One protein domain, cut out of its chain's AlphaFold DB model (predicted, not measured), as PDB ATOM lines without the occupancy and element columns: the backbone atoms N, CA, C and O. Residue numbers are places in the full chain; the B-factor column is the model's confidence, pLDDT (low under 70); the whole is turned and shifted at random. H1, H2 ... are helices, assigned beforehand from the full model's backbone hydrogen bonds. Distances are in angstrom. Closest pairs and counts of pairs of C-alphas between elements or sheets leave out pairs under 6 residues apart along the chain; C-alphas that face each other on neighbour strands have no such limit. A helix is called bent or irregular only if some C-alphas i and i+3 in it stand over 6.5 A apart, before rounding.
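What this domain is: This is residues 3 to 68 of the 199 residues of an uncharacterized protein of Nocardia mangyaensis (UniProt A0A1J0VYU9). Three shorter helices, H1, H2 and H3, set steeply to one another, make a body from which H4 sticks out as an arm with residues 56 to 68. The printed part has 66 residues with four named helices, H1 to H4, and is all helix. It is loose, with a radius of gyration of the C-alphas of 13.7 A, and spans 45 by 24 by 18 A.

How they stand to each other: H1, residues 3 to 9, touches residues 43 to 44 alone of H3, residues 30 to 44, about perpendicular at 80 degrees; the closest C-alphas, of Leu 6 and Ala 44, are 6.2 A apart. H2, residues 15 to 24, is close to H3 but not clearly touching, the closest C-alphas, of Ala 22 and Ser 33, being 7.3 A apart. H4, residues 48 to 68, only just touches H2, with residues 48 to 52 alone and 3 pairs of C-alphas within 8 A. Every O i to N i+4 pair is within hydrogen-bond range in H2, H3 and H4; H1, irregular with C-alphas 4 and 7 8.4 A apart, has 1 of 3, and 2 of 4 O i to N i+3 pairs.

Where its parts are: H1 begins at C-alpha 3 (135.358, 182.655, 194.123). H3 is 20.2 A long; H4, 29.8 A, ends at C-alpha 68 (130.561, 140.407, 206.481).

The domain as a whole: The printed part has no cut, and its links are tight. The model's pLDDT is under 70 at residues 7 to 13, 50 to 51 and 53 to 61.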
ATOM      1  N   ARG A   3     134.113 181.876 194.067       79.38
ATOM      2  CA  ARG A   3     135.358 182.655 194.123       79.38
ATOM      3  C   ARG A   3     135.547 183.433 195.433       79.38
ATOM      4  O   ARG A   3     136.674 183.602 195.875       79.38
ATOM      5  N   ASP A   4     134.459 183.889 196.048       81.00
ATOM      6  CA  ASP A   4     134.482 184.740 197.247       81.00
ATOM      7  C   ASP A   4     134.596 183.917 198.543       81.00
ATOM      8  O   ASP A   4     134.831 184.476 199.610       81.00
ATOM      9  N   ARG A   5     134.419 182.589 198.456       78.50
ATOM     10  CA  ARG A   5     134.356 181.649 199.588       78.50
ATOM     11  C   ARG A   5     135.356 180.495 199.456       78.50
ATOM     12  O   ARG A   5     135.178 179.467 200.095       78.50
ATOM     13  N   LEU A   6     136.408 180.650 198.646       70.31
ATOM     14  CA  LEU A   6     137.397 179.591 198.384       70.31
ATOM     15  C   LEU A   6     137.985 178.984 199.664       70.31
ATOM     16  O   LEU A   6     138.074 177.767 199.771       70.31
ATOM     17  N   THR A   7     138.324 179.822 200.646       67.06
ATOM     18  CA  THR A   7     138.880 179.364 201.925       67.06
ATOM     19  C   THR A   7     137.918 178.453 202.680       67.06
ATOM     20  O   THR A   7     138.358 177.447 203.219       67.06
ATOM     21  N   ASP A   8     136.623 178.772 202.682       67.88
ATOM     22  CA  ASP A   8     135.603 177.966 203.362       67.88
ATOM     23  C   ASP A   8     135.294 176.692 202.570       67.88
ATOM     24  O   ASP A   8     135.120 175.625 203.138       67.88
ATOM     25  N   LEU A   9     135.277 176.767 201.238       69.75
ATOM     26  CA  LEU A   9     135.040 175.596 200.393       69.75
ATOM     27  C   LEU A   9     136.160 174.555 200.507       69.75
ATOM     28  O   LEU A   9     135.897 173.366 200.364       69.75
ATOM     29  N   TRP A  10     137.396 174.977 200.778       65.31
ATOM     30  CA  TRP A  10     138.515 174.061 201.014       65.31
ATOM     31  C   TRP A  10     138.507 173.403 202.396       65.31
ATOM     32  O   TRP A  10     139.282 172.471 202.608       65.31
ATOM     33  N   THR A  11     137.671 173.855 203.335       62.12
ATOM     34  CA  THR A  11     137.508 173.163 204.623       62.12
ATOM     35  C   THR A  11     136.424 172.093 204.587       62.12
ATOM     36  O   THR A  11     136.399 171.248 205.479       62.12
ATOM     37  N   PHE A  12     135.558 172.103 203.571       68.75
ATOM     38  CA  PHE A  12     134.480 171.129 203.433       68.75
ATOM     39  C   PHE A  12     135.047 169.758 203.071       68.75
ATOM     40  O   PHE A  12     135.909 169.625 202.200       68.75
ATOM     41  N   ALA A  13     134.545 168.735 203.753       62.12
ATOM     42  CA  ALA A  13     135.014 167.363 203.629       62.12
ATOM     43  C   ALA A  13     133.960 166.430 203.019       62.12
ATOM     44  O   ALA A  13     134.307 165.308 202.644       62.12
ATOM     45  N   THR A  14     132.703 166.874 202.920       70.19
ATOM     46  CA  THR A  14     131.566 166.051 202.482       70.19
ATOM     47  C   THR A  14     130.689 166.746 201.444       70.19
ATOM     48  O   THR A  14     130.620 167.975 201.408       70.19
ATOM     49  N   THR A  15     129.978 165.978 200.611       79.12
ATOM     50  CA  THR A  15     129.034 166.550 199.628       79.12
ATOM     51  C   THR A  15     127.861 167.278 200.284       79.12
ATOM     52  O   THR A  15     127.406 168.287 199.751       79.12
ATOM     53  N   GLU A  16     127.443 166.851 201.479       79.62
ATOM     54  CA  GLU A  16     126.353 167.467 202.248       79.62
ATOM     55  C   GLU A  16     126.661 168.918 202.655       79.62
ATOM     56  O   GLU A  16     125.770 169.772 202.636       79.62
ATOM     57  N   GLU A  17     127.917 169.233 202.975       76.19
ATOM     58  CA  GLU A  17     128.342 170.601 203.294       76.19
ATOM     59  C   GLU A  17     128.245 171.515 202.061       76.19
ATOM     60  O   GLU A  17     127.744 172.642 202.153       76.19
ATOM     61  N   PHE A  18     128.643 171.016 200.885       82.62
ATOM     62  CA  PHE A  18     128.480 171.736 199.616       82.62
ATOM     63  C   PHE A  18     127.000 171.901 199.239       82.62
ATOM     64  O   PHE A  18     126.594 172.984 198.816       82.62
ATOM     65  N   ASP A  19     126.178 170.870 199.439       86.81
ATOM     66  CA  ASP A  19     124.741 170.890 199.135       86.81
ATOM     67  C   ASP A  19     123.969 171.841 200.060       86.81
ATOM     68  O   ASP A  19     123.074 172.576 199.624       86.81
ATOM     69  N   SER A  20     124.347 171.879 201.338       83.62
ATOM     70  CA  SER A  20     123.785 172.798 202.328       83.62
ATOM     71  C   SER A  20     124.089 174.249 201.963       83.62
ATOM     72  O   SER A  20     123.189 175.091 201.970       83.62
ATOM     73  N   LEU A  21     125.328 174.534 201.550       85.69
ATOM     74  CA  LEU A  21     125.724 175.860 201.079       85.69
ATOM     75  C   LEU A  21     125.007 176.234 199.771       85.69
ATOM     76  O   LEU A  21     124.521 177.354 199.621       85.69
ATOM     77  N   ALA A  22     124.891 175.303 198.823       86.94
ATOM     78  CA  ALA A  22     124.145 175.524 197.586       86.94
ATOM     79  C   ALA A  22     122.680 175.898 197.876       86.94
ATOM     80  O   ALA A  22     122.137 176.838 197.290       86.94
ATOM     81  N   THR A  23     122.060 175.207 198.832       86.50
ATOM     82  CA  THR A  23     120.686 175.469 199.266       86.50
ATOM     83  C   THR A  23     120.553 176.832 199.948       86.50
ATOM     84  O   THR A  23     119.641 177.588 199.612       86.50
ATOM     85  N   GLU A  24     121.479 177.186 200.847       87.06
ATOM     86  CA  GLU A  24     121.507 178.483 201.542       87.06
ATOM     87  C   GLU A  24     121.533 179.665 200.561       87.06
ATOM     88  O   GLU A  24     120.840 180.665 200.755       87.06
ATOM     89  N   TYR A  25     122.279 179.529 199.464       84.19
ATOM     90  CA  TYR A  25     122.423 180.569 198.443       84.19
ATOM     91  C   TYR A  25     121.412 180.465 197.290       84.19
ATOM     92  O   TYR A  25     121.502 181.221 196.319       84.19
ATOM     93  N   GLY A  26     120.424 179.574 197.397       85.25
ATOM     94  CA  GLY A  26     119.305 179.496 196.461       85.25
ATOM     95  C   GLY A  26     119.600 178.761 195.150       85.25
ATOM     96  O   GLY A  26     118.865 178.945 194.180       85.25
ATOM     97  N   PHE A  27     120.626 177.906 195.096       85.06
ATOM     98  CA  PHE A  27     120.894 177.020 193.954       85.06
ATOM     99  C   PHE A  27     119.960 175.797 193.975       85.06
ATOM    100  O   PHE A  27     120.402 174.654 194.064       85.06
ATOM    101  N   THR A  28     118.649 176.035 193.920       80.56
ATOM    102  CA  THR A  28     117.616 175.006 194.145       80.56
ATOM    103  C   THR A  28     117.083 174.358 192.865       80.56
ATOM    104  O   THR A  28     116.212 173.495 192.936       80.56
ATOM    105  N   THR A  29     117.536 174.794 191.686       87.44
ATOM    106  CA  THR A  29     117.148 174.202 190.395       87.44
ATOM    107  C   THR A  29     118.293 173.385 189.814       87.44
ATOM    108  O   THR A  29     119.456 173.719 190.015       87.44
ATOM    109  N   GLU A  30     117.972 172.355 189.031       84.56
ATOM    110  CA  GLU A  30     118.973 171.464 188.429       84.56
ATOM    111  C   GLU A  30     120.031 172.222 187.606       84.56
ATOM    112  O   GLU A  30     121.227 171.979 187.747       84.56
ATOM    113  N   GLU A  31     119.611 173.211 186.811       88.81
ATOM    114  CA  GLU A  31     120.520 174.056 186.025       88.81
ATOM    115  C   GLU A  31     121.461 174.886 186.919       88.81
ATOM    116  O   GLU A  31     122.640 175.068 186.608       88.81
ATOM    117  N   MET A  32     120.958 175.389 188.051       86.44
ATOM    118  CA  MET A  32     121.755 176.143 189.019       86.44
ATOM    119  C   MET A  32     122.729 175.238 189.776       86.44
ATOM    120  O   MET A  32     123.887 175.620 189.948       86.44
ATOM    121  N   SER A  33     122.300 174.037 190.166       84.75
ATOM    122  CA  SER A  33     123.155 173.042 190.811       84.75
ATOM    123  C   SER A  33     124.278 172.582 189.878       84.75
ATOM    124  O   SER A  33     125.433 172.540 190.293       84.75
ATOM    125  N   GLN A  34     123.991 172.338 188.593       87.38
ATOM    126  CA  GLN A  34     125.020 171.997 187.599       87.38
ATOM    127  C   GLN A  34     126.053 173.118 187.434       87.38
ATOM    128  O   GLN A  34     127.256 172.857 187.432       87.38
ATOM    129  N   ARG A  35     125.607 174.380 187.354       89.62
ATOM    130  CA  ARG A  35     126.517 175.539 187.304       89.62
ATOM    131  C   ARG A  35     127.362 175.670 188.568       89.62
ATOM    132  O   ARG A  35     128.526 176.049 188.475       89.62
ATOM    133  N   TYR A  36     126.791 175.374 189.732       88.94
ATOM    134  CA  TYR A  36     127.512 175.386 191.000       88.94
ATOM    135  C   TYR A  36     128.591 174.295 191.049       88.94
ATOM    136  O   TYR A  36     129.746 174.616 191.313       88.94
ATOM    137  N   VAL A  37     128.254 173.049 190.698       85.88
ATOM    138  CA  VAL A  37     129.204 171.922 190.632       85.88
ATOM    139  C   VAL A  37     130.326 172.196 189.627       85.88
ATOM    140  O   VAL A  37     131.498 172.006 189.949       85.88
ATOM    141  N   MET A  38     130.003 172.727 188.443       88.50
ATOM    142  CA  MET A  38     131.025 173.163 187.487       88.50
ATOM    143  C   MET A  38     131.937 174.240 188.078       88.50
ATOM    144  O   MET A  38     133.152 174.165 187.929       88.50
ATOM    145  N   ALA A  39     131.376 175.229 188.778       85.81
ATOM    146  CA  ALA A  39     132.170 176.279 189.400       85.81
ATOM    147  C   ALA A  39     133.062 175.749 190.537       85.81
ATOM    148  O   ALA A  39     134.175 176.248 190.691       85.81
ATOM    149  N   LEU A  40     132.629 174.741 191.306       77.56
ATOM    150  CA  LEU A  40     133.482 174.072 192.299       77.56
ATOM    151  C   LEU A  40     134.729 173.473 191.637       77.56
ATOM    152  O   LEU A  40     135.844 173.714 192.105       77.56
ATOM    153  N   LEU A  41     134.560 172.788 190.505       77.12
ATOM    154  CA  LEU A  41     135.676 172.199 189.773       77.12
ATOM    155  C   LEU A  41     136.560 173.268 189.113       77.12
ATOM    156  O   LEU A  41     137.768 173.300 189.328       77.12
ATOM    157  N   GLU A  42     135.968 174.170 188.331       82.75
ATOM    158  CA  GLU A  42     136.708 175.126 187.498       82.75
ATOM    159  C   GLU A  42     137.336 176.278 188.293       82.75
ATOM    160  O   GLU A  42     138.372 176.811 187.892       82.75
ATOM    161  N   VAL A  43     136.718 176.696 189.405       82.19
ATOM    162  CA  VAL A  43     137.162 177.863 190.189       82.19
ATOM    163  C   VAL A  43     137.885 177.453 191.468       82.19
ATOM    164  O   VAL A  43     138.860 178.110 191.829       82.19
ATOM    165  N   ALA A  44     137.419 176.406 192.157       72.44
ATOM    166  CA  ALA A  44     137.995 175.965 193.430       72.44
ATOM    167  C   ALA A  44     138.888 174.719 193.307       72.44
ATOM    168  O   ALA A  44     139.583 174.386 194.268       72.44
ATOM    169  N   GLY A  45     138.895 174.048 192.147       70.00
ATOM    170  CA  GLY A  45     139.620 172.791 191.944       70.00
ATOM    171  C   GLY A  45     139.007 171.604 192.693       70.00
ATOM    172  O   GLY A  45     139.696 170.616 192.927       70.00
ATOM    173  N   ILE A  46     137.742 171.709 193.108       71.00
ATOM    174  CA  ILE A  46     137.055 170.707 193.925       71.00
ATOM    175  C   ILE A  46     136.261 169.782 193.002       71.00
ATOM    176  O   ILE A  46     135.262 170.187 192.406       71.00
ATOM    177  N   ASP A  47     136.699 168.528 192.907       77.31
ATOM    178  CA  ASP A  47     135.984 167.470 192.191       77.31
ATOM    179  C   ASP A  47     134.826 166.927 193.043       77.31
ATOM    180  O   ASP A  47     134.935 165.903 193.720       77.31
ATOM    181  N   TYR A  48     133.711 167.660 193.033       75.69
ATOM    182  CA  TYR A  48     132.500 167.289 193.766       75.69
ATOM    183  C   TYR A  48     131.953 165.920 193.329       75.69
ATOM    184  O   TYR A  48     131.500 165.148 194.170       75.69
ATOM    185  N   GLU A  49     132.017 165.579 192.037       77.56
ATOM    186  CA  GLU A  49     131.517 164.288 191.547       77.56
ATOM    187  C   GLU A  49     132.440 163.138 191.973       77.56
ATOM    188  O   GLU A  49     131.957 162.093 192.404       77.56
ATOM    189  N   GLY A  50     133.761 163.342 191.961       66.50
ATOM    190  CA  GLY A  50     134.721 162.402 192.541       66.50
ATOM    191  C   GLY A  50     134.516 162.194 194.047       66.50
ATOM    192  O   GLY A  50     134.556 161.056 194.529       66.50
ATOM    193  N   LEU A  51     134.225 163.265 194.794       65.12
ATOM    194  CA  LEU A  51     133.879 163.193 196.218       65.12
ATOM    195  C   LEU A  51     132.571 162.419 196.439       65.12
ATOM    196  O   LEU A  51     132.532 161.490 197.243       65.12
ATOM    197  N   ARG A  52     131.530 162.722 195.659       71.06
ATOM    198  CA  ARG A  52     130.234 162.032 195.696       71.06
ATOM    199  C   ARG A  52     130.359 160.544 195.386       71.06
ATOM    200  O   ARG A  52     129.780 159.711 196.079       71.06
ATOM    201  N   GLN A  53     131.124 160.182 194.358       67.56
ATOM    202  CA  GLN A  53     131.382 158.782 194.017       67.56
ATOM    203  C   GLN A  53     132.139 158.070 195.129       67.56
ATOM    204  O   GLN A  53     131.804 156.936 195.470       67.56
ATOM    205  N   THR A  54     133.111 158.750 195.735       62.34
ATOM    206  CA  THR A  54     133.829 158.246 196.905       62.34
ATOM    207  C   THR A  54     132.848 157.971 198.045       62.34
ATOM    208  O   THR A  54     132.819 156.856 198.555       62.34
ATOM    209  N   GLU A  55     131.972 158.911 198.397       68.75
ATOM    210  CA  GLU A  55     130.955 158.729 199.444       68.75
ATOM    211  C   GLU A  55     129.963 157.594 199.143       68.75
ATOM    212  O   GLU A  55     129.651 156.796 200.028       68.75
ATOM    213  N   ILE A  56     129.517 157.446 197.892       69.19
ATOM    214  CA  ILE A  56     128.661 156.325 197.464       69.19
ATOM    215  C   ILE A  56     129.397 154.983 197.615       69.19
ATOM    216  O   ILE A  56     128.823 153.989 198.085       69.19
ATOM    217  N   LEU A  57     130.676 154.935 197.237       62.72
ATOM    218  CA  LEU A  57     131.523 153.762 197.434       62.72
ATOM    219  C   LEU A  57     131.704 153.458 198.923       62.72
ATOM    220  O   LEU A  57     131.617 152.294 199.305       62.72
ATOM    221  N   TRP A  58     131.868 154.467 199.778       62.88
ATOM    222  CA  TRP A  58     131.919 154.286 201.232       62.88
ATOM    223  C   TRP A  58     130.595 153.781 201.807       62.88
ATOM    224  O   TRP A  58     130.609 152.857 202.617       62.88
ATOM    225  N   ALA A  59     129.453 154.303 201.364       63.75
ATOM    226  CA  ALA A  59     128.140 153.867 201.838       63.75
ATOM    227  C   ALA A  59     127.853 152.398 201.467       63.75
ATOM    228  O   ALA A  59     127.420 151.597 202.302       63.75
ATOM    229  N   SER A  60     128.152 152.011 200.223       62.12
ATOM    230  CA  SER A  60     127.990 150.633 199.739       62.12
ATOM    231  C   SER A  60     129.016 149.663 200.342       62.12
ATOM    232  O   SER A  60     128.659 148.543 200.727       62.12
ATOM    233  N   SER A  61     130.269 150.100 200.504       66.69
ATOM    234  CA  SER A  61     131.314 149.342 201.204       66.69
ATOM    235  C   SER A  61     130.974 149.162 202.678       66.69
ATOM    236  O   SER A  61     131.162 148.070 203.205       66.69
ATOM    237  N   GLY A  62     130.386 150.174 203.318       73.56
ATOM    238  CA  GLY A  62     129.894 150.112 204.691       73.56
ATOM    239  C   GLY A  62     128.809 149.050 204.868       73.56
ATOM    240  O   GLY A  62     128.917 148.204 205.750       73.56
ATOM    241  N   ALA A  63     127.810 149.005 203.982       77.44
ATOM    242  CA  ALA A  63     126.771 147.972 204.028       77.44
ATOM    243  C   ALA A  63     127.328 146.550 203.798       77.44
ATOM    244  O   ALA A  63     126.908 145.593 204.454       77.44
ATOM    245  N   ASN A  64     128.295 146.396 202.886       84.19
ATOM    246  CA  ASN A  64     128.972 145.116 202.658       84.19
ATOM    247  C   ASN A  64     129.813 144.697 203.874       84.19
ATOM    248  O   ASN A  64     129.737 143.552 204.318       84.19
ATOM    249  N   LEU A  65     130.562 145.639 204.446       87.19
ATOM    250  CA  LEU A  65     131.365 145.439 205.644       87.19
ATOM    251  C   LEU A  65     130.497 144.996 206.825       87.19
ATOM    252  O   LEU A  65     130.804 143.983 207.441       87.19
ATOM    253  N   VAL A  66     129.375 145.678 207.081       86.19
ATOM    254  CA  VAL A  66     128.420 145.301 208.137       86.19
ATOM    255  C   VAL A  66     127.899 143.881 207.939       86.19
ATOM    256  O   VAL A  66     127.859 143.099 208.887       86.19
ATOM    257  N   ARG A  67     127.555 143.504 206.704       87.75
ATOM    258  CA  ARG A  67     127.102 142.144 206.395       87.75
ATOM    259  C   ARG A  67     128.185 141.091 206.657       87.75
ATOM    260  O   ARG A  67     127.870 140.053 207.227       87.75
ATOM    261  N   ARG A  68     129.435 141.336 206.248       88.81
ATOM    262  CA  ARG A  68     130.561 140.407 206.481       88.81
ATOM    263  C   ARG A  68     130.902 140.310 207.971       88.81
ATOM    264  O   ARG A  68     131.110 139.215 208.485       88.81
TER     265      ARG A  68